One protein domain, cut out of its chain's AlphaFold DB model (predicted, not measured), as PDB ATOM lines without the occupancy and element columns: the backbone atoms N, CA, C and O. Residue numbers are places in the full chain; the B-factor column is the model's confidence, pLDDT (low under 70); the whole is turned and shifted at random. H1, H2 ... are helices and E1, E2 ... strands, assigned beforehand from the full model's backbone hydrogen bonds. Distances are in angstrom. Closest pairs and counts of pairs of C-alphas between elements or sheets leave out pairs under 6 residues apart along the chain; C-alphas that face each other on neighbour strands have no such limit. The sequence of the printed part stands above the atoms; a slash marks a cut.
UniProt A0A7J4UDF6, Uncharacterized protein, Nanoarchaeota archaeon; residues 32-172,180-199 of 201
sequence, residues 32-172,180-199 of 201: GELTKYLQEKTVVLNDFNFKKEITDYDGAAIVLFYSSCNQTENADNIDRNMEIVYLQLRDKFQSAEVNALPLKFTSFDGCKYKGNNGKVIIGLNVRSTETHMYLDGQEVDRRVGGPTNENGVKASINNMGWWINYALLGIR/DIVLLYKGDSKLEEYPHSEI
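This is residues 32 to 172 and 180 to 199 of the 201 residues of an uncharacterized protein of Nanoarchaeota archaeon (UniProt A0A7J4UDF6). A twisted four-stranded sheet makes the middle of the domain, with helices H1, H3 and H6 over one face and the short helix H2 over the other. A small separate hairpin, E5 and E6, packs on H6, with E5 reaching edge strand E4; H4 and H5 sit in the stretch between E2 and E3. The printed part has 161 residues, with six named helices and six named strands in the order H1 H2 E1 H3 E2 H4 H5 E3 E4 H6 E5 E6, class mixed. The large sheet has the order E2 E1 E3 E4 and is mixed. The whole is compact, with a radius of gyration of the C-alphas of 14.9 A and spans of 42 by 37 by 27 A.

In the large sheet, E2 is residues 104 to 109, E1 is 60 to 66, 19.7 A long from C-alpha 60 at (38.483, -16.733, 39.467), E3 is 130 to 135 and E4 is 138 to 144. On its faces are H1, residues 32 to 41, 14.3 A; H2, residues 50 to 55; H3, residues 73 to 92, 28.4 A; and H6, residues 150 to 167, 25.2 A, from C-alpha 150 at (54.494, -37.930, 48.100). H4 is residues 110 to 113 and H5 is 119 to 123. E5 is residues 181 to 185 and E6 is 191 to 195, ending at (38.763, -26.321, 22.651).

E2 and E1 are parallel, with N 64 and O 106 at 2.9 A; with H3 between them they form a strand-helix-strand unit, two parallel neighbours joined through a helix, whose crossover is right-handed. E1 and E3 are antiparallel, with N 63 and O 132 at 2.8 A. The hairpin E3 and E4 has N 133 and O 141 at 2.8 A. H3 runs along the strands at a height over the sheet of 9.9 A. H3 touches H6 with residues 81 to 89 alone, at a steep tilt of 44 degrees, the same way; the closest C-alphas, of Val 85 and Ile 157, are 5.5 A apart. H3 touches H1 with residues 80 to 87 alone, closest at the C-alphas of Leu 34 and Glu 83, 6.6 A. H2 is on the opposite face, at a height of 8.7 A. The hairpin E5 and E6 has N 184 and O 192 at 2.9 A. The closest C-alphas of H6 and E5, of Ala 167 and Val 182, are 5.1 A apart; those of E4 and E5, of Arg 143 and Tyr 185, 5.8 A. H4 and H5 are only just not on the large sheet, each with 4 pairs of C-alphas within 10 A. In H1, H2, H3, H5 and H6 every O i to N i+4 pair is within hydrogen-bond range; H4 is too short for one.

The two C-alphas farthest apart, of Thr 72 and Asp 180, are 42.8 A apart. Residues 173 to 179 are not printed, and C-alphas 172 and 180 are 9.6 A apart across the cut. The link H3 to E2 is long, with 11 residues. The mean pLDDT of the printed part is 88.1; residues 70 to 76, 114 to 117, 187 to 189 and 199 are under 70.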
ATOM      1  N   GLY A  32      46.338 -31.810  61.504       86.81
ATOM      2  CA  GLY A  32      45.689 -30.748  62.280       86.81
ATOM      3  C   GLY A  32      46.360 -29.376  62.133       86.81
ATOM      4  O   GLY A  32      45.671 -28.355  62.096       86.81
ATOM      5  N   GLU A  33      47.692 -29.340  62.027       89.62
ATOM      6  CA  GLU A  33      48.446 -28.108  61.765       89.62
ATOM      7  C   GLU A  33      48.195 -27.589  60.347       89.62
ATOM      8  O   GLU A  33      47.941 -26.395  60.185       89.62
ATOM      9  N   LEU A  34      48.188 -28.478  59.349       90.56
ATOM     10  CA  LEU A  34      47.876 -28.131  57.961       90.56
ATOM     11  C   LEU A  34      46.459 -27.585  57.824       90.56
ATOM     12  O   LEU A  34      46.294 -26.496  57.281       90.56
ATOM     13  N   THR A  35      45.457 -28.253  58.397       91.56
ATOM     14  CA  THR A  35      44.064 -27.804  58.335       91.56
ATOM     15  C   THR A  35      43.898 -26.434  58.990       91.56
ATOM     16  O   THR A  35      43.184 -25.568  58.474       91.56
ATOM     17  N   LYS A  36      44.562 -26.199  60.128       91.50
ATOM     18  CA  LYS A  36      44.549 -24.886  60.783       91.50
ATOM     19  C   LYS A  36      45.187 -23.825  59.883       91.50
ATOM     20  O   LYS A  36      44.596 -22.767  59.678       91.50
ATOM     21  N   TYR A  37      46.354 -24.117  59.321       92.88
ATOM     22  CA  TYR A  37      47.072 -23.193  58.450       92.88
ATOM     23  C   TYR A  37      46.299 -22.897  57.152       92.88
ATOM     24  O   TYR A  37      46.205 -21.746  56.728       92.88
ATOM     25  N   LEU A  38      45.648 -23.907  56.568       94.56
ATOM     26  CA  LEU A  38      44.711 -23.771  55.454       94.56
ATOM     27  C   LEU A  38      43.600 -22.771  55.786       94.56
ATOM     28  O   LEU A  38      43.348 -21.853  55.005       94.56
ATOM     29  N   GLN A  39      42.949 -22.920  56.942       93.69
ATOM     30  CA  GLN A  39      41.881 -22.014  57.376       93.69
ATOM     31  C   GLN A  39      42.382 -20.578  57.607       93.69
ATOM     32  O   GLN A  39      41.627 -19.635  57.393       93.69
ATOM     33  N   GLU A  40      43.641 -20.392  58.008       94.62
ATOM     34  CA  GLU A  40      44.254 -19.068  58.192       94.62
ATOM     35  C   GLU A  40      44.646 -18.393  56.865       94.62
ATOM     36  O   GLU A  40      44.654 -17.165  56.773       94.62
ATOM     37  N   LYS A  41      44.981 -19.178  55.835       94.38
ATOM     38  CA  LYS A  41      45.518 -18.681  54.551       94.38
ATOM     39  C   LYS A  41      44.495 -18.616  53.421       94.38
ATOM     40  O   LYS A  41      44.828 -18.132  52.336       94.38
ATOM     41  N   THR A  42      43.277 -19.087  53.664       96.06
ATOM     42  CA  THR A  42      42.182 -19.130  52.688       96.06
ATOM     43  C   THR A  42      40.941 -18.433  53.226       96.06
ATOM     44  O   THR A  42      40.771 -18.257  54.432       96.06
ATOM     45  N   VAL A  43      40.029 -18.056  52.330       95.31
ATOM     46  CA  VAL A  43      38.688 -17.643  52.754       95.31
ATOM     47  C   VAL A  43      37.903 -18.892  53.146       95.31
ATOM     48  O   VAL A  43      37.607 -19.733  52.297       95.31
ATOM     49  N   VAL A  44      37.560 -19.015  54.430       95.94
ATOM     50  CA  VAL A  44      36.749 -20.132  54.929       95.94
ATOM     51  C   VAL A  44      35.288 -19.926  54.535       95.94
ATOM     52  O   VAL A  44      34.615 -18.987  54.978       95.94
ATOM     53  N   LEU A  45      34.795 -20.821  53.692       95.69
ATOM     54  CA  LEU A  45      33.440 -20.820  53.177       95.69
ATOM     55  C   LEU A  45      32.466 -21.537  54.112       95.69
ATOM     56  O   LEU A  45      32.819 -22.405  54.910       95.69
ATOM     57  N   ASN A  46      31.207 -21.149  53.978       93.19
ATOM     58  CA  ASN A  46      30.038 -21.751  54.590       93.19
ATOM     59  C   ASN A  46      28.799 -21.443  53.736       93.19
ATOM     60  O   ASN A  46      28.851 -20.650  52.796       93.19
ATOM     61  N   ASP A  47      27.657 -22.021  54.106       91.56
ATOM     62  CA  ASP A  47      26.388 -21.824  53.396       91.56
ATOM     63  C   ASP A  47      25.968 -20.346  53.235       91.56
ATOM     64  O   ASP A  47      25.238 -20.019  52.300       91.56
ATOM     65  N   PHE A  48      26.402 -19.443  54.122       92.56
ATOM     66  CA  PHE A  48      26.006 -18.030  54.093       92.56
ATOM     67  C   PHE A  48      26.892 -17.170  53.192       92.56
ATOM     68  O   PHE A  48      26.391 -16.228  52.578       92.56
ATOM     69  N   ASN A  49      28.196 -17.451  53.124       95.38
ATOM     70  CA  ASN A  49      29.137 -16.643  52.345       95.38
ATOM     71  C   ASN A  49      29.485 -17.251  50.979       95.38
ATOM     72  O   ASN A  49      30.013 -16.518  50.147       95.38
ATOM     73  N   PHE A  50      29.144 -18.518  50.708       95.75
ATOM     74  CA  PHE A  50      29.477 -19.180  49.442       95.75
ATOM     75  C   PHE A  50      29.005 -18.377  48.226       95.75
ATOM     76  O   PHE A  50      29.783 -18.130  47.312       95.75
ATOM     77  N   LYS A  51      27.757 -17.888  48.255       95.44
ATOM     78  CA  LYS A  51      27.199 -17.082  47.160       95.44
ATOM     79  C   LYS A  51      28.055 -15.841  46.879       95.44
ATOM     80  O   LYS A  51      28.487 -15.613  45.761       95.44
ATOM     81  N   LYS A  52      28.345 -15.066  47.923       96.94
ATOM     82  CA  LYS A  52      29.118 -13.823  47.821       96.94
ATOM     83  C   LYS A  52      30.559 -14.074  47.372       96.94
ATOM     84  O   LYS A  52      31.113 -13.286  46.616       96.94
ATOM     85  N   GLU A  53      31.193 -15.108  47.916       97.50
ATOM     86  CA  GLU A  53      32.622 -15.335  47.708       97.50
ATOM     87  C   GLU A  53      32.933 -16.083  46.412       97.50
ATOM     88  O   GLU A  53      34.031 -15.885  45.888       97.50
ATOM     89  N   ILE A  54      31.981 -16.884  45.918       97.50
ATOM     90  CA  ILE A  54      32.122 -17.749  44.742       97.50
ATOM     91  C   ILE A  54      31.161 -17.339  43.625       97.50
ATOM     92  O   ILE A  54      31.620 -16.856  42.603       97.50
ATOM     93  N   THR A  55      29.845 -17.499  43.787       96.31
ATOM     94  CA  THR A  55      28.910 -17.380  42.645       96.31
ATOM     95  C   THR A  55      28.675 -15.948  42.163       96.31
ATOM     96  O   THR A  55      28.323 -15.746  41.012       96.31
ATOM     97  N   ASP A  56      28.816 -14.961  43.047       97.38
ATOM     98  CA  ASP A  56      28.711 -13.531  42.721       97.38
ATOM     99  C   ASP A  56      30.096 -12.919  42.422       97.38
ATOM    100  O   ASP A  56      30.243 -11.699  42.404       97.38
ATOM    101  N   TYR A  57      31.140 -13.745  42.287       97.12
ATOM    102  CA  TYR A  57      32.502 -13.277  42.087       97.12
ATOM    103  C   TYR A  57      32.880 -13.268  40.601       97.12
ATOM    104  O   TYR A  57      33.064 -14.323  40.006       97.12
ATOM    105  N   ASP A  58      33.077 -12.072  40.041       95.31
ATOM    106  CA  ASP A  58      33.442 -11.825  38.628       95.31
ATOM    107  C   ASP A  58      34.925 -12.123  38.293       95.31
ATOM    108  O   ASP A  58      35.484 -11.627  37.314       95.31
ATOM    109  N   GLY A  59      35.612 -12.843  39.180       95.44
ATOM    110  CA  GLY A  59      36.995 -13.269  39.006       95.44
ATOM    111  C   GLY A  59      37.089 -14.789  39.004       95.44
ATOM    112  O   GLY A  59      36.113 -15.501  38.775       95.44
ATOM    113  N   ALA A  60      38.273 -15.301  39.323       97.00
ATOM    114  CA  ALA A  60      38.483 -16.733  39.467       97.00
ATOM    115  C   ALA A  60      38.603 -17.147  40.937       97.00
ATOM    116  O   ALA A  60      39.261 -16.481  41.743       97.00
ATOM    117  N   ALA A  61      37.996 -18.277  41.285       98.00
ATOM    118  CA  ALA A  61      38.085 -18.861  42.615       98.00
ATOM    119  C   ALA A  61      38.345 -20.363  42.535       98.00
ATOM    120  O   ALA A  61      37.818 -21.065  41.677       98.00
ATOM    121  N   ILE A  62      39.140 -20.871  43.467       98.06
ATOM    122  CA  ILE A  62      39.386 -22.296  43.640       98.06
ATOM    123  C   ILE A  62      38.912 -22.657  45.041       98.06
ATOM    124  O   ILE A  62      39.277 -21.996  46.016       98.06
ATOM    125  N   VAL A  63      38.100 -23.702  45.161       98.06
ATOM    126  CA  VAL A  63      37.534 -24.169  46.430       98.06
ATOM    127  C   VAL A  63      38.105 -25.537  46.756       98.06
ATOM    128  O   VAL A  63      37.902 -26.475  45.992       98.06
ATOM    129  N   LEU A  64      38.785 -25.672  47.895       97.31
ATOM    130  CA  LEU A  64      39.075 -26.981  48.479       97.31
ATOM    131  C   LEU A  64      37.925 -27.393  49.398       97.31
ATOM    132  O   LEU A  64      37.733 -26.807  50.466       97.31
ATOM    133  N   PHE A  65      37.195 -28.431  49.009       94.31
ATOM    134  CA  PHE A  65      36.299 -29.156  49.894       94.31
ATOM    135  C   PHE A  65      37.093 -30.249  50.600       94.31
ATOM    136  O   PHE A  65      37.696 -31.099  49.951       94.31
ATOM    137  N   TYR A  66      37.096 -30.223  51.928       91.00
ATOM    138  CA  TYR A  66      37.784 -31.198  52.775       91.00
ATOM    139  C   TYR A  66      36.891 -31.574  53.962       91.00
ATOM    140  O   TYR A  66      35.817 -30.996  54.157       91.00
ATOM    141  N   SER A  67      37.304 -32.562  54.753       86.19
ATOM    142  CA  SER A  67      36.529 -33.034  55.898       86.19
ATOM    143  C   SER A  67      37.406 -33.203  57.126       86.19
ATOM    144  O   SER A  67      38.270 -34.071  57.164       86.19
ATOM    145  N   SER A  68      37.107 -32.469  58.195       83.69
ATOM    146  CA  SER A  68      37.754 -32.696  59.495       83.69
ATOM    147  C   SER A  68      37.219 -33.920  60.271       83.69
ATOM    148  O   SER A  68      37.658 -34.178  61.390       83.69
ATOM    149  N   CYS A  69      36.262 -34.692  59.726       73.38
ATOM    150  CA  CYS A  69      35.496 -35.676  60.510       73.38
ATOM    151  C   CYS A  69      36.072 -37.079  60.645       73.38
ATOM    152  O   CYS A  69      35.660 -37.795  61.557       73.38
ATOM    153  N   ASN A  70      36.836 -37.542  59.657       60.50
ATOM    154  CA  ASN A  70      37.076 -38.969  59.448       60.50
ATOM    155  C   ASN A  70      38.567 -39.218  59.280       60.50
ATOM    156  O   ASN A  70      39.062 -39.336  58.163       60.50
ATOM    157  N   GLN A  71      39.244 -39.341  60.416       57.62
ATOM    158  CA  GLN A  71      40.668 -39.624  60.464       57.62
ATOM    159  C   GLN A  71      40.906 -41.136  60.499       57.62
ATOM    160  O   GLN A  71      40.916 -41.768  61.557       57.62
ATOM    161  N   THR A  72      40.959 -41.744  59.315       59.97
ATOM    162  CA  THR A  72      41.514 -43.096  59.129       59.97
ATOM    163  C   THR A  72      42.813 -42.946  58.362       59.97
ATOM    164  O   THR A  72      42.847 -42.125  57.459       59.97
ATOM    165  N   GLU A  73      43.829 -43.772  58.617       59.12
ATOM    166  CA  GLU A  73      45.185 -43.573  58.070       59.12
ATOM    167  C   GLU A  73      45.227 -43.302  56.545       59.12
ATOM    168  O   GLU A  73      45.953 -42.430  56.077       59.12
ATOM    169  N   ASN A  74      44.385 -43.978  55.751       59.84
ATOM    170  CA  ASN A  74      44.295 -43.736  54.304       59.84
ATOM    171  C   ASN A  74      43.538 -42.450  53.924       59.84
ATOM    172  O   ASN A  74      43.921 -41.792  52.958       59.84
ATOM    173  N   ALA A  75      42.468 -42.101  54.644       61.53
ATOM    174  CA  ALA A  75      41.754 -40.838  54.435       61.53
ATOM    175  C   ALA A  75      42.604 -39.648  54.907       61.53
ATOM    176  O   ALA A  75      42.709 -38.657  54.193       61.53
ATOM    177  N   ASP A  76      43.309 -39.813  56.029       67.56
ATOM    178  CA  ASP A  76      44.271 -38.859  56.573       67.56
ATOM    179  C   ASP A  76      45.360 -38.545  55.556       67.56
ATOM    180  O   ASP A  76      45.684 -37.382  55.343       67.56
ATOM    181  N   ASN A  77      45.889 -39.564  54.874       80.19
ATOM    182  CA  ASN A  77      46.901 -39.363  53.842       80.19
ATOM    183  C   ASN A  77      46.366 -38.570  52.646       80.19
ATOM    184  O   ASN A  77      47.062 -37.682  52.162       80.19
ATOM    185  N   ILE A  78      45.153 -38.862  52.166       87.12
ATOM    186  CA  ILE A  78      44.552 -38.127  51.042       87.12
ATOM    187  C   ILE A  78      44.293 -36.671  51.425       87.12
ATOM    188  O   ILE A  78      44.696 -35.775  50.682       87.12
ATOM    189  N   ASP A  79      43.660 -36.441  52.572       87.62
ATOM    190  CA  ASP A  79      43.291 -35.105  53.036       87.62
ATOM    191  C   ASP A  79      44.544 -34.273  53.289       87.62
ATOM    192  O   ASP A  79      44.712 -33.205  52.700       87.62
ATOM    193  N   ARG A  80      45.503 -34.827  54.035       89.00
ATOM    194  CA  ARG A  80      46.792 -34.188  54.306       89.00
ATOM    195  C   ARG A  80      47.533 -33.830  53.024       89.00
ATOM    196  O   ARG A  80      47.999 -32.705  52.860       89.00
ATOM    197  N   ASN A  81      47.672 -34.784  52.110       91.31
ATOM    198  CA  ASN A  81      48.416 -34.561  50.879       91.31
ATOM    199  C   ASN A  81      47.707 -33.553  49.969       91.31
ATOM    200  O   ASN A  81      48.378 -32.782  49.285       91.31
ATOM    201  N   MET A  82      46.373 -33.531  49.958       93.12
ATOM    202  CA  MET A  82      45.620 -32.540  49.198       93.12
ATOM    203  C   MET A  82      45.740 -31.139  49.809       93.12
ATOM    204  O   MET A  82      45.911 -30.181  49.060       93.12
ATOM    205  N   GLU A  83      45.744 -31.004  51.136       93.88
ATOM    206  CA  GLU A  83      46.014 -29.726  51.806       93.88
ATOM    207  C   GLU A  83      47.418 -29.195  51.472       93.88
ATOM    208  O   GLU A  83      47.557 -28.018  51.140       93.88
ATOM    209  N   ILE A  84      48.441 -30.062  51.450       94.19
ATOM    210  CA  ILE A  84      49.803 -29.701  51.014       94.19
ATOM    211  C   ILE A  84      49.794 -29.179  49.571       94.19
ATOM    212  O   ILE A  84      50.327 -28.103  49.301       94.19
ATOM    213  N   VAL A  85      49.185 -29.927  48.641       94.31
ATOM    214  CA  VAL A  85      49.071 -29.515  47.230       94.31
ATOM    215  C   VAL A  85      48.397 -28.150  47.135       94.31
ATOM    216  O   VAL A  85      48.887 -27.259  46.446       94.31
ATOM    217  N   TYR A  86      47.279 -27.982  47.834       96.25
ATOM    218  CA  TYR A  86      46.464 -26.781  47.759       96.25
ATOM    219  C   TYR A  86      47.191 -25.546  48.299       96.25
ATOM    220  O   TYR A  86      47.179 -24.498  47.653       96.25
ATOM    221  N   LEU A  87      47.887 -25.674  49.432       95.69
ATOM    222  CA  LEU A  87      48.696 -24.602  50.015       95.69
ATOM    223  C   LEU A  87      49.865 -24.201  49.105       95.69
ATOM    224  O   LEU A  87      50.080 -23.012  48.884       95.69
ATOM    225  N   GLN A  88      50.561 -25.166  48.499       94.81
ATOM    226  CA  GLN A  88      51.645 -24.857  47.558       94.81
ATOM    227  C   GLN A  88      51.143 -24.174  46.282       94.81
ATOM    228  O   GLN A  88      51.797 -23.266  45.768       94.81
ATOM    229  N   LEU A  89      49.974 -24.568  45.768       95.38
ATOM    230  CA  LEU A  89      49.343 -23.866  44.647       95.38
ATOM    231  C   LEU A  89      48.939 -22.445  45.047       95.38
ATOM    232  O   LEU A  89      49.209 -21.508  44.299       95.38
ATOM    233  N   ARG A  90      48.350 -22.267  46.234       95.81
ATOM    234  CA  ARG A  90      47.988 -20.948  46.765       95.81
ATOM    235  C   ARG A  90      49.199 -20.026  46.826       95.81
ATOM    236  O   ARG A  90      49.110 -18.893  46.368       95.81
ATOM    237  N   ASP A  91      50.327 -20.508  47.334       94.00
ATOM    238  CA  ASP A  91      51.560 -19.721  47.410       94.00
ATOM    239  C   ASP A  91      52.125 -19.395  46.025       94.00
ATOM    240  O   ASP A  91      52.493 -18.250  45.765       94.00
ATOM    241  N   LYS A  92      52.120 -20.369  45.107       94.44
ATOM    242  CA  LYS A  92      52.555 -20.178  43.717       94.44
ATOM    243  C   LYS A  92      51.730 -19.115  42.983       94.44
ATOM    244  O   LYS A  92      52.274 -18.389  42.155       94.44
ATOM    245  N   PHE A  93      50.433 -19.031  43.271       95.94
ATOM    246  CA  PHE A  93      49.489 -18.168  42.562       95.94
ATOM    247  C   PHE A  93      48.971 -16.986  43.392       95.94
ATOM    248  O   PHE A  93      48.024 -16.322  42.979       95.94
ATOM    249  N   GLN A  94      49.591 -16.670  44.533       92.25
ATOM    250  CA  GLN A  94      49.085 -15.649  45.465       92.25
ATOM    251  C   GLN A  94      48.981 -14.232  44.876       92.25
ATOM    252  O   GLN A  94      48.272 -13.392  45.421       92.25
ATOM    253  N   SER A  95      49.710 -13.960  43.791       94.19
ATOM    254  CA  SER A  95      49.713 -12.674  43.080       94.19
ATOM    255  C   SER A  95      49.032 -12.744  41.712       94.19
ATOM    256  O   SER A  95      49.133 -11.795  40.940       94.19
ATOM    257  N   ALA A  96      48.393 -13.868  41.379       96.06
ATOM    258  CA  ALA A  96      47.678 -14.012  40.120       96.06
ATOM    259  C   ALA A  96      46.347 -13.250  40.163       96.06
ATOM    260  O   ALA A  96      45.658 -13.230  41.185       96.06
ATOM    261  N   GLU A  97      45.973 -12.674  39.026       95.94
ATOM    262  CA  GLU A  97      44.710 -11.969  38.845       95.94
ATOM    263  C   GLU A  97      43.986 -12.486  37.601       95.94
ATOM    264  O   GLU A  97      44.612 -12.821  36.594       95.94
ATOM    265  N   VAL A  98      42.657 -12.516  37.671       93.06
ATOM    266  CA  VAL A  98      41.747 -12.781  36.553       93.06
ATOM    267  C   VAL A  98      40.730 -11.652  36.543       93.06
ATOM    268  O   VAL A  98      40.183 -11.318  37.590       93.06
ATOM    269  N   ASN A  99      40.517 -11.012  35.391       90.69
ATOM    270  CA  ASN A  99      39.641  -9.838  35.269       90.69
ATOM    271  C   ASN A  99      39.993  -8.691  36.245       90.69
ATOM    272  O   ASN A  99      39.111  -8.017  36.771       90.69
ATOM    273  N   ALA A 100      41.293  -8.461  36.489       94.50
ATOM    274  CA  ALA A 100      41.810  -7.487  37.467       94.50
ATOM    275  C   ALA A 100      41.329  -7.724  38.917       94.50
ATOM    276  O   ALA A 100      41.290  -6.806  39.740       94.50
ATOM    277  N   LEU A 101      40.949  -8.965  39.230       95.62
ATOM    278  CA  LEU A 101      40.570  -9.425  40.556       95.62
ATOM    279  C   LEU A 101      41.511 -10.555  41.002       95.62
ATOM    280  O   LEU A 101      41.912 -11.375  40.176       95.62
ATOM    281  N   PRO A 102      41.866 -10.639  42.295       96.44
ATOM    282  CA  PRO A 102      42.806 -11.645  42.783       96.44
ATOM    283  C   PRO A 102      42.246 -13.063  42.640       96.44
ATOM    284  O   PRO A 102      41.118 -13.326  43.044       96.44
ATOM    285  N   LEU A 103      43.049 -14.013  42.161       97.12
ATOM    286  CA  LEU A 103      42.666 -15.425  42.188       97.12
ATOM    287  C   LEU A 103      42.433 -15.875  43.641       97.12
ATOM    288  O   LEU A 103      43.361 -15.929  44.452       97.12
ATOM    289  N   LYS A 104      41.185 -16.210  43.986       97.00
ATOM    290  CA  LYS A 104      40.823 -16.606  45.351       97.00
ATOM    291  C   LYS A 104      41.117 -18.079  45.601       97.00
ATOM    292  O   LYS A 104      40.584 -18.950  44.922       97.00
ATOM    293  N   PHE A 105      41.851 -18.354  46.674       98.06
ATOM    294  CA  PHE A 105      41.915 -19.680  47.286       98.06
ATOM    295  C   PHE A 105      40.992 -19.712  48.508       98.06
ATOM    296  O   PHE A 105      41.093 -18.884  49.421       98.06
ATOM    297  N   THR A 106      40.060 -20.654  48.508       98.31
ATOM    298  CA  THR A 106      38.973 -20.767  49.482       98.31
ATOM    299  C   THR A 106      38.845 -22.205  49.975       98.31
ATOM    300  O   THR A 106      39.229 -23.149  49.286       98.31
ATOM    301  N   SER A 107      38.320 -22.395  51.180       97.06
ATOM    302  CA  SER A 107      38.215 -23.727  51.777       97.06
ATOM    303  C   SER A 107      36.848 -23.953  52.408       97.06
ATOM    304  O   SER A 107      36.273 -23.047  53.007       97.06
ATOM    305  N   PHE A 108      36.307 -25.162  52.279       95.38
ATOM    306  CA  PHE A 108      35.007 -25.543  52.821       95.38
ATOM    307  C   PHE A 108      35.142 -26.860  53.589       95.38
ATOM    308  O   PHE A 108      35.399 -27.911  53.003       95.38
ATOM    309  N   ASP A 109      34.932 -26.811  54.906       91.25
ATOM    310  CA  ASP A 109      34.948 -28.004  55.757       91.25
ATOM    311  C   ASP A 109      33.566 -28.666  55.765       91.25
ATOM    312  O   ASP A 109      32.659 -28.241  56.489       91.25
ATOM    313  N   GLY A 110      33.404 -29.735  54.986       87.06
ATOM    314  CA  GLY A 110      32.165 -30.511  54.930       87.06
ATOM    315  C   GLY A 110      31.770 -31.109  56.285       87.06
ATOM    316  O   GLY A 110      30.593 -31.396  56.520       87.06
ATOM    317  N   CYS A 111      32.715 -31.238  57.222       83.31
ATOM    318  CA  CYS A 111      32.442 -31.796  58.535       83.31
ATOM    319  C   CYS A 111      31.575 -30.923  59.422       83.31
ATOM    320  O   CYS A 111      30.717 -31.420  60.159       83.31
ATOM    321  N   LYS A 112      31.781 -29.610  59.336       81.00
ATOM    322  CA  LYS A 112      31.019 -28.635  60.116       81.00
ATOM    323  C   LYS A 112      29.544 -28.593  59.696       81.00
ATOM    324  O   LYS A 112      28.733 -28.013  60.414       81.00
ATOM    325  N   TYR A 113      29.186 -29.257  58.592       71.94
ATOM    326  CA  TYR A 113      27.876 -29.178  57.947       71.94
ATOM    327  C   TYR A 113      27.251 -30.556  57.637       71.94
ATOM    328  O   TYR A 113      26.615 -30.743  56.601       71.94
ATOM    329  N   LYS A 114      27.393 -31.537  58.546       65.31
ATOM    330  CA  LYS A 114      26.760 -32.868  58.409       65.31
ATOM    331  C   LYS A 114      25.220 -32.810  58.387       65.31
ATOM    332  O   LYS A 114      24.594 -32.055  59.132       65.31
ATOM    333  N   GLY A 115      24.607 -33.709  57.612       64.69
ATOM    334  CA  GLY A 115      23.148 -33.883  57.523       64.69
ATOM    335  C   GLY A 115      22.480 -32.880  56.576       64.69
ATOM    336  O   GLY A 115      23.113 -32.387  55.654       64.69
ATOM    337  N   ASN A 116      21.209 -32.535  56.810       58.19
ATOM    338  CA  ASN A 116      20.444 -31.594  55.966       58.19
ATOM    339  C   ASN A 116      20.878 -30.114  56.108       58.19
ATOM    340  O   ASN A 116      20.199 -29.224  55.598       58.19
ATOM    341  N   ASN A 117      21.980 -29.847  56.816       62.59
ATOM    342  CA  ASN A 117      22.450 -28.509  57.177       62.59
ATOM    343  C   ASN A 117      23.655 -28.026  56.345       62.59
ATOM    344  O   ASN A 117      24.194 -26.973  56.659       62.59
ATOM    345  N   GLY A 118      24.087 -28.785  55.331       79.19
ATOM    346  CA  GLY A 118      25.141 -28.387  54.392       79.19
ATOM    347  C   GLY A 118      24.579 -28.146  53.002       79.19
ATOM    348  O   GLY A 118      24.772 -28.971  52.108       79.19
ATOM    349  N   LYS A 119      23.844 -27.046  52.816       86.44
ATOM    350  CA  LYS A 119      23.137 -26.760  51.556       86.44
ATOM    351  C   LYS A 119      24.088 -26.727  50.368       86.44
ATOM    352  O   LYS A 119      23.732 -27.252  49.317       86.44
ATOM    353  N   VAL A 120      25.279 -26.155  50.541       87.06
ATOM    354  CA  VAL A 120      26.304 -26.101  49.490       87.06
ATOM    355  C   VAL A 120      26.800 -27.504  49.144       87.06
ATOM    356  O   VAL A 120      26.736 -27.900  47.986       87.06
ATOM    357  N   ILE A 121      27.219 -28.288  50.142       85.88
ATOM    358  CA  ILE A 121      27.714 -29.664  49.957       85.88
ATOM    359  C   ILE A 121      26.677 -30.540  49.246       85.88
ATOM    360  O   ILE A 121      27.008 -31.250  48.298       85.88
ATOM    361  N   ILE A 122      25.413 -30.461  49.673       83.94
ATOM    362  CA  ILE A 122      24.308 -31.211  49.065       83.94
ATOM    363  C   ILE A 122      24.044 -30.714  47.641       83.94
ATOM    364  O   ILE A 122      23.930 -31.530  46.728       83.94
ATOM    365  N   GLY A 123      23.958 -29.395  47.447       85.94
ATOM    366  CA  GLY A 123      23.669 -28.782  46.151       85.94
ATOM    367  C   GLY A 123      24.732 -29.078  45.094       85.94
ATOM    368  O   GLY A 123      24.391 -29.281  43.934       85.94
ATOM    369  N   LEU A 124      26.000 -29.167  45.502       88.88
ATOM    370  CA  LEU A 124      27.133 -29.485  44.630       88.88
ATOM    371  C   LEU A 124      27.452 -30.988  44.557       88.88
ATOM    372  O   LEU A 124      28.338 -31.385  43.796       88.88
ATOM    373  N   ASN A 125      26.734 -31.819  45.326       88.62
ATOM    374  CA  ASN A 125      26.949 -33.263  45.462       88.62
ATOM    375  C   ASN A 125      28.412 -33.622  45.811       88.62
ATOM    376  O   ASN A 125      28.975 -34.573  45.268       88.62
ATOM    377  N   VAL A 126      29.007 -32.867  46.737       88.38
ATOM    378  CA  VAL A 126      30.367 -33.090  47.253       88.38
ATOM    379  C   VAL A 126      30.354 -34.308  48.181       88.38
ATOM    380  O   VAL A 126      29.613 -34.336  49.167       88.38
ATOM    381  N   ARG A 127      31.148 -35.343  47.874       82.62
ATOM    382  CA  ARG A 127      31.122 -36.635  48.606       82.62
ATOM    383  C   ARG A 127      32.429 -37.014  49.286       82.62
ATOM    384  O   ARG A 127      32.437 -37.895  50.144       82.62
ATOM    385  N   SER A 128      33.519 -36.382  48.893       85.75
ATOM    386  CA  SER A 128      34.863 -36.622  49.406       85.75
ATOM    387  C   SER A 128      35.656 -35.326  49.331       85.75
ATOM    388  O   SER A 128      35.126 -34.303  48.906       85.75
ATOM    389  N   THR A 129      36.931 -35.383  49.702       89.75
ATOM    390  CA  THR A 129      37.862 -34.303  49.395       89.75
ATOM    391  C   THR A 129      37.898 -34.064  47.894       89.75
ATOM    392  O   THR A 129      38.014 -35.014  47.118       89.75
ATOM    393  N   GLU A 130      37.733 -32.814  47.484       92.31
ATOM    394  CA  GLU A 130      37.705 -32.405  46.083       92.31
ATOM    395  C   GLU A 130      38.052 -30.924  45.940       92.31
ATOM    396  O   GLU A 130      37.872 -30.126  46.858       92.31
ATOM    397  N   THR A 131      38.591 -30.550  44.785       95.12
ATOM    398  CA  THR A 131      38.915 -29.162  44.449       95.12
ATOM    399  C   THR A 131      38.058 -28.719  43.283       95.12
ATOM    400  O   THR A 131      38.094 -29.353  42.233       95.12
ATOM    401  N   HIS A 132      37.297 -27.648  43.453       96.06
ATOM    402  CA  HIS A 132      36.478 -27.064  42.391       96.06
ATOM    403  C   HIS A 132      37.111 -25.765  41.915       96.06
ATOM    404  O   HIS A 132      37.726 -25.042  42.701       96.06
ATOM    405  N   MET A 133      36.946 -25.470  40.637       95.88
ATOM    406  CA  MET A 133      37.429 -24.263  39.989       95.88
ATOM    407  C   MET A 133      36.250 -23.490  39.419       95.88
ATOM    408  O   MET A 133      35.388 -24.056  38.748       95.88
ATOM    409  N   TYR A 134      36.244 -22.189  39.678       96.50
ATOM    410  CA  TYR A 134      35.208 -21.266  39.254       96.50
ATOM    411  C   TYR A 134      35.812 -20.095  38.484       96.50
ATOM    412  O   TYR A 134      36.862 -19.572  38.872       96.50
ATOM    413  N   LEU A 135      35.110 -19.664  37.441       95.06
ATOM    414  CA  LEU A 135      35.366 -18.453  36.671       95.06
ATOM    415  C   LEU A 135      34.039 -17.709  36.507       95.06
ATOM    416  O   LEU A 135      33.046 -18.316  36.107       95.06
ATOM    417  N   ASP A 136      34.013 -16.422  36.848       94.75
ATOM    418  CA  ASP A 136      32.825 -15.564  36.746       94.75
ATOM    419  C   ASP A 136      31.590 -16.188  37.426       94.75
ATOM    420  O   ASP A 136      30.478 -16.234  36.893       94.75
ATOM    421  N   GLY A 137      31.817 -16.758  38.611       95.06
ATOM    422  CA  GLY A 137      30.796 -17.414  39.422       95.06
ATOM    423  C   GLY A 137      30.307 -18.776  38.927       95.06
ATOM    424  O   GLY A 137      29.506 -19.413  39.621       95.06
ATOM    425  N   GLN A 138      30.793 -19.255  37.783       94.75
ATOM    426  CA  GLN A 138      30.431 -20.552  37.217       94.75
ATOM    427  C   GLN A 138      31.522 -21.579  37.470       94.75
ATOM    428  O   GLN A 138      32.708 -21.282  37.356       94.75
ATOM    429  N   GLU A 139      31.121 -22.794  37.825       94.00
ATOM    430  CA  GLU A 139      32.069 -23.894  37.938       94.00
ATOM    431  C   GLU A 139      32.547 -24.285  36.542       94.00
ATOM    432  O   GLU A 139      31.738 -24.666  35.698       94.00
ATOM    433  N   VAL A 140      33.853 -24.192  36.312       92.75
ATOM    434  CA  VAL A 140      34.461 -24.574  35.032       92.75
ATOM    435  C   VAL A 140      34.989 -25.998  35.063       92.75
ATOM    436  O   VAL A 140      35.008 -26.660  34.032       92.75
ATOM    437  N   ASP A 141      35.423 -26.471  36.235       92.81
ATOM    438  CA  ASP A 141      35.989 -27.806  36.382       92.81
ATOM    439  C   ASP A 141      36.125 -28.233  37.854       92.81
ATOM    440  O   ASP A 141      36.131 -27.404  38.771       92.81
ATOM    441  N   ARG A 142      36.295 -29.537  38.101       92.94
ATOM    442  CA  ARG A 142      36.568 -30.089  39.432       92.94
ATOM    443  C   ARG A 142      37.465 -31.324  39.399       92.94
ATOM    444  O   ARG A 142      37.379 -32.183  38.530       92.94
ATOM    445  N   ARG A 143      38.258 -31.488  40.456       91.12
ATOM    446  CA  ARG A 143      39.044 -32.688  40.749       91.12
ATOM    447  C   ARG A 143      38.505 -33.373  41.996       91.12
ATOM    448  O   ARG A 143      38.544 -32.791  43.074       91.12
ATOM    449  N   VAL A 144      38.103 -34.633  41.866       89.00
ATOM    450  CA  VAL A 144      37.707 -35.474  43.004       89.00
ATOM    451  C   VAL A 144      38.919 -36.226  43.558       89.00
ATOM    452  O   VAL A 144      39.712 -36.792  42.802       89.00
ATOM    453  N   GLY A 145      39.042 -36.251  44.880       87.75
ATOM    454  CA  GLY A 145      40.097 -36.938  45.614       87.75
ATOM    455  C   GLY A 145      41.402 -36.149  45.710       87.75
ATOM    456  O   GLY A 145      41.490 -34.964  45.390       87.75
ATOM    457  N   GLY A 146      42.440 -36.847  46.158       88.00
ATOM    458  CA  GLY A 146      43.767 -36.290  46.367       88.00
ATOM    459  C   GLY A 146      44.854 -37.358  46.247       88.00
ATOM    460  O   GLY A 146      44.558 -38.547  46.097       88.00
ATOM    461  N   PRO A 147      46.129 -36.948  46.267       89.25
ATOM    462  CA  PRO A 147      47.236 -37.879  46.126       89.25
ATOM    463  C   PRO A 147      47.408 -38.762  47.365       89.25
ATOM    464  O   PRO A 147      47.370 -38.292  48.496       89.25
ATOM    465  N   THR A 148      47.669 -40.052  47.161       87.69
ATOM    466  CA  THR A 148      47.845 -41.025  48.255       87.69
ATOM    467  C   THR A 148      49.287 -41.125  48.764       87.69
ATOM    468  O   THR A 148      49.531 -41.769  49.779       87.69
ATOM    469  N   ASN A 149      50.252 -40.514  48.070       86.00
ATOM    470  CA  ASN A 149      51.676 -40.547  48.413       86.00
ATOM    471  C   ASN A 149      52.412 -39.280  47.935       86.00
ATOM    472  O   ASN A 149      51.886 -38.501  47.138       86.00
ATOM    473  N   GLU A 150      53.657 -39.109  48.381       82.00
ATOM    474  CA  GLU A 150      54.494 -37.930  48.100       82.00
ATOM    475  C   GLU A 150      54.791 -37.708  46.609       82.00
ATOM    476  O   GLU A 150      54.805 -36.572  46.132       82.00
ATOM    477  N   ASN A 151      54.994 -38.779  45.836       83.88
ATOM    478  CA  ASN A 151      55.181 -38.653  44.387       83.88
ATOM    479  C   ASN A 151      53.902 -38.119  43.722       83.88
ATOM    480  O   ASN A 151      53.966 -37.275  42.827       83.88
ATOM    481  N   GLY A 152      52.741 -38.557  44.214       87.44
ATOM    482  CA  GLY A 152      51.437 -38.042  43.816       87.44
ATOM    483  C   GLY A 152      51.237 -36.568  44.172       87.44
ATOM    484  O   GLY A 152      50.610 -35.851  43.394       87.44
ATOM    485  N   VAL A 153      51.786 -36.091  45.297       89.69
ATOM    486  CA  VAL A 153      51.748 -34.667  45.684       89.69
ATOM    487  C   VAL A 153      52.438 -33.822  44.617       89.69
ATOM    488  O   VAL A 153      51.806 -32.939  44.040       89.69
ATOM    489  N   LYS A 154      53.688 -34.150  44.268       88.31
ATOM    490  CA  LYS A 154      54.464 -33.420  43.245       88.31
ATOM    491  C   LYS A 154      53.770 -33.417  41.883       88.31
ATOM    492  O   LYS A 154      53.650 -32.369  41.252       88.31
ATOM    493  N   ALA A 155      53.272 -34.575  41.448       87.56
ATOM    494  CA  ALA A 155      52.516 -34.681  40.203       87.56
ATOM    495  C   ALA A 155      51.240 -33.823  40.234       87.56
ATOM    496  O   ALA A 155      50.936 -33.135  39.263       87.56
ATOM    497  N   SER A 156      50.531 -33.806  41.367       91.25
ATOM    498  CA  SER A 156      49.321 -32.998  41.541       91.25
ATOM    499  C   SER A 156      49.622 -31.502  41.494       91.25
ATOM    500  O   SER A 156      48.900 -30.782  40.822       91.25
ATOM    501  N   ILE A 157      50.695 -31.027  42.135       91.81
ATOM    502  CA  ILE A 157      51.104 -29.612  42.077       91.81
ATOM    503  C   ILE A 157      51.401 -29.190  40.638       91.81
ATOM    504  O   ILE A 157      50.957 -28.133  40.196       91.81
ATOM    505  N   ASN A 158      52.119 -30.025  39.885       89.81
ATOM    506  CA  ASN A 158      52.433 -29.731  38.490       89.81
ATOM    507  C   ASN A 158      51.169 -29.702  37.628       89.81
ATOM    508  O   ASN A 158      50.906 -28.699  36.966       89.81
ATOM    509  N   ASN A 159      50.356 -30.759  37.675       90.12
ATOM    510  CA  ASN A 159      49.147 -30.853  36.862       90.12
ATOM    511  C   ASN A 159      48.142 -29.760  37.241       90.12
ATOM    512  O   ASN A 159      47.526 -29.157  36.370       90.12
ATOM    513  N   MET A 160      47.962 -29.467  38.533       92.81
ATOM    514  CA  MET A 160      47.010 -28.441  38.977       92.81
ATOM    515  C   MET A 160      47.553 -27.042  38.704       92.81
ATOM    516  O   MET A 160      46.781 -26.135  38.425       92.81
ATOM    517  N   GLY A 161      48.875 -26.869  38.700       93.81
ATOM    518  CA  GLY A 161      49.502 -25.645  38.223       93.81
ATOM    519  C   GLY A 161      49.226 -25.396  36.743       93.81
ATOM    520  O   GLY A 161      48.866 -24.281  36.377       93.81
ATOM    521  N   TRP A 162      49.340 -26.427  35.901       91.12
ATOM    522  CA  TRP A 162      48.972 -26.333  34.485       91.12
ATOM    523  C   TRP A 162      47.483 -26.089  34.290       91.12
ATOM    524  O   TRP A 162      47.116 -25.237  33.493       91.12
ATOM    525  N   TRP A 163      46.642 -26.769  35.063       91.88
ATOM    526  CA  TRP A 163      45.199 -26.558  35.076       91.88
ATOM    527  C   TRP A 163      44.825 -25.102  35.350       91.88
ATOM    528  O   TRP A 163      44.110 -24.506  34.558       91.88
ATOM    529  N   ILE A 164      45.375 -24.492  36.406       94.44
ATOM    530  CA  ILE A 164      45.135 -23.080  36.743       94.44
ATOM    531  C   ILE A 164      45.648 -22.161  35.631       94.44
ATOM    532  O   ILE A 164      44.919 -21.288  35.161       94.44
ATOM    533  N   ASN A 165      46.888 -22.375  35.182       93.81
ATOM    534  CA  ASN A 165      47.485 -21.588  34.107       93.81
ATOM    535  C   ASN A 165      46.622 -21.608  32.846       93.81
ATOM    536  O   ASN A 165      46.357 -20.555  32.273       93.81
ATOM    537  N   TYR A 166      46.171 -22.794  32.435       91.31
ATOM    538  CA  TYR A 166      45.445 -22.950  31.189       91.31
ATOM    539  C   TYR A 166      43.985 -22.513  31.306       91.31
ATOM    540  O   TYR A 166      43.500 -21.814  30.421       91.31
ATOM    541  N   ALA A 167      43.280 -22.936  32.352       90.19
ATOM    542  CA  ALA A 167      41.843 -22.717  32.461       90.19
ATOM    543  C   ALA A 167      41.484 -21.312  32.960       90.19
ATOM    544  O   ALA A 167      40.445 -20.788  32.573       90.19
ATOM    545  N   LEU A 168      42.330 -20.691  33.792       92.12
ATOM    546  CA  LEU A 168      42.017 -19.399  34.418       92.12
ATOM    547  C   LEU A 168      42.893 -18.250  33.923       92.12
ATOM    548  O   LEU A 168      42.401 -17.139  33.760       92.12
ATOM    549  N   LEU A 169      44.192 -18.493  33.718       90.81
ATOM    550  CA  LEU A 169      45.156 -17.415  33.455       90.81
ATOM    551  C   LEU A 169      45.504 -17.246  31.968       90.81
ATOM    552  O   LEU A 169      46.193 -16.294  31.608       90.81
ATOM    553  N   GLY A 170      45.085 -18.178  31.106       87.12
ATOM    554  CA  GLY A 170      45.464 -18.194  29.689       87.12
ATOM    555  C   GLY A 170      46.974 -18.347  29.444       87.12
ATOM    556  O   GLY A 170      47.453 -18.054  28.350       87.12
ATOM    557  N   ILE A 171      47.739 -18.795  30.444       88.75
ATOM    558  CA  ILE A 171      49.190 -18.987  30.348       88.75
ATOM    559  C   ILE A 171      49.456 -20.350  29.706       88.75
ATOM    560  O   ILE A 171      49.184 -21.394  30.301       88.75
ATOM    561  N   ARG A 172      50.005 -20.331  28.489       85.88
ATOM    562  CA  ARG A 172      50.292 -21.522  27.674       85.88
ATOM    563  C   ARG A 172      51.775 -21.879  27.687       85.88
ATOM    564  O   ARG A 172      52.629 -21.015  27.889       85.88
ATOM    565  N   ASP A 180      43.898 -22.628  20.963       85.56
ATOM    566  CA  ASP A 180      42.758 -22.199  21.775       85.56
ATOM    567  C   ASP A 180      42.199 -23.366  22.606       85.56
ATOM    568  O   ASP A 180      41.188 -23.975  22.249       85.56
ATOM    569  N   ILE A 181      42.916 -23.735  23.675       87.38
ATOM    570  CA  ILE A 181      42.595 -24.903  24.511       87.38
ATOM    571  C   ILE A 181      42.472 -24.580  26.004       87.38
ATOM    572  O   ILE A 181      43.222 -23.775  26.537       87.38
ATOM    573  N   VAL A 182      41.602 -25.291  26.710       86.50
ATOM    574  CA  VAL A 182      41.611 -25.466  28.176       86.50
ATOM    575  C   VAL A 182      42.103 -26.863  28.537       86.50
ATOM    576  O   VAL A 182      41.980 -27.804  27.754       86.50
ATOM    577  N   LEU A 183      42.591 -27.005  29.769       87.88
ATOM    578  CA  LEU A 183      42.806 -28.302  30.402       87.88
ATOM    579  C   LEU A 183      41.683 -28.542  31.406       87.88
ATOM    580  O   LEU A 183      41.458 -27.686  32.257       87.88
ATOM    581  N   LEU A 184      41.021 -29.695  31.326       86.06
ATOM    582  CA  LEU A 184      40.048 -30.157  32.317       86.06
ATOM    583  C   LEU A 184      40.553 -31.410  33.036       86.06
ATOM    584  O   LEU A 184      41.255 -32.241  32.454       86.06
ATOM    585  N   TYR A 185      40.178 -31.579  34.298       83.00
ATOM    586  CA  TYR A 185      40.468 -32.748  35.109       83.00
ATOM    587  C   TYR A 185      39.474 -33.875  34.850       83.00
ATOM    588  O   TYR A 185      38.273 -33.741  35.045       83.00
ATOM    589  N   LYS A 186      39.995 -35.067  34.544       76.38
ATOM    590  CA  LYS A 186      39.186 -36.288  34.368       76.38
ATOM    591  C   LYS A 186      39.231 -37.235  35.577       76.38
ATOM    592  O   LYS A 186      39.040 -38.441  35.435       76.38
ATOM    593  N   GLY A 187      39.533 -36.715  36.769       66.25
ATOM    594  CA  GLY A 187      39.872 -37.543  37.937       66.25
ATOM    595  C   GLY A 187      41.256 -38.197  37.808       66.25
ATOM    596  O   GLY A 187      42.002 -37.892  36.880       66.25
ATOM    597  N   ASP A 188      41.652 -39.030  38.779       59.88
ATOM    598  CA  ASP A 188      42.937 -39.767  38.856       59.88
ATOM    599  C   ASP A 188      44.195 -39.006  38.379       59.88
ATOM    600  O   ASP A 188      45.172 -39.591  37.915       59.88
ATOM    601  N   SER A 189      44.203 -37.679  38.529       62.66
ATOM    602  CA  SER A 189      45.287 -36.781  38.101       62.66
ATOM    603  C   SER A 189      45.529 -36.697  36.583       62.66
ATOM    604  O   SER A 189      46.604 -36.251  36.176       62.66
ATOM    605  N   LYS A 190      44.561 -37.087  35.742       72.88
ATOM    606  CA  LYS A 190      44.628 -36.919  34.281       72.88
ATOM    607  C   LYS A 190      44.006 -35.593  33.851       72.88
ATOM    608  O   LYS A 190      42.894 -35.275  34.270       72.88
ATOM    609  N   LEU A 191      44.727 -34.872  32.999       83.31
ATOM    610  CA  LEU A 191      44.235 -33.696  32.290       83.31
ATOM    611  C   LEU A 191      43.806 -34.103  30.880       83.31
ATOM    612  O   LEU A 191      44.427 -34.974  30.269       83.31
ATOM    613  N   GLU A 192      42.753 -33.477  30.381       86.44
ATOM    614  CA  GLU A 192      42.266 -33.626  29.016       86.44
ATOM    615  C   GLU A 192      42.137 -32.237  28.390       86.44
ATOM    616  O   GLU A 192      41.724 -31.281  29.046       86.44
ATOM    617  N   GLU A 193      42.569 -32.123  27.141       88.19
ATOM    618  CA  GLU A 193      42.554 -30.874  26.388       88.19
ATOM    619  C   GLU A 193      41.210 -30.711  25.686       88.19
ATOM    620  O   GLU A 193      40.759 -31.626  24.996       88.19
ATOM    621  N   TYR A 194      40.608 -29.534  25.815       84.62
ATOM    622  CA  TYR A 194      39.361 -29.180  25.142       84.62
ATOM    623  C   TYR A 194      39.519 -27.847  24.407       84.62
ATOM    624  O   TYR A 194      40.211 -26.964  24.912       84.62
ATOM    625  N   PRO A 195      38.886 -27.648  23.241       84.69
ATOM    626  CA  PRO A 195      38.763 -26.321  22.651       84.69
ATOM    627  C   PRO A 195      37.977 -25.389  23.583       84.69
ATOM    628  O   PRO A 195      36.934 -25.781  24.107       84.69
ATOM    629  N   HIS A 196      38.415 -24.138  23.754       79.31
ATOM    630  CA  HIS A 196      37.685 -23.174  24.596       79.31
ATOM    631  C   HIS A 196      36.218 -22.989  24.180       79.31
ATOM    632  O   HIS A 196      35.342 -22.835  25.032       79.31
ATOM    633  N   SER A 197      35.932 -23.053  22.877       78.88
ATOM    634  CA  SER A 197      34.578 -22.933  22.327       78.88
ATOM    635  C   SER A 197      33.595 -23.997  22.824       78.88
ATOM    636  O   SER A 197      32.388 -23.810  22.698       78.88
ATOM    637  N   GLU A 198      34.081 -25.127  23.345       77.50
ATOM    638  CA  GLU A 198      33.226 -26.218  23.828       77.50
ATOM    639  C   GLU A 198      32.734 -26.008  25.265       77.50
ATOM    640  O   GLU A 198      31.775 -26.663  25.667       77.50
ATOM    641  N   ILE A 199      33.331 -25.079  26.021       69.06
ATOM    642  CA  ILE A 199      32.984 -24.825  27.432       69.06
ATOM    643  C   ILE A 199      31.955 -23.703  27.599       69.06
ATOM    644  O   ILE A 199      31.206 -23.694  28.568       69.06
TER     645      ILE A 199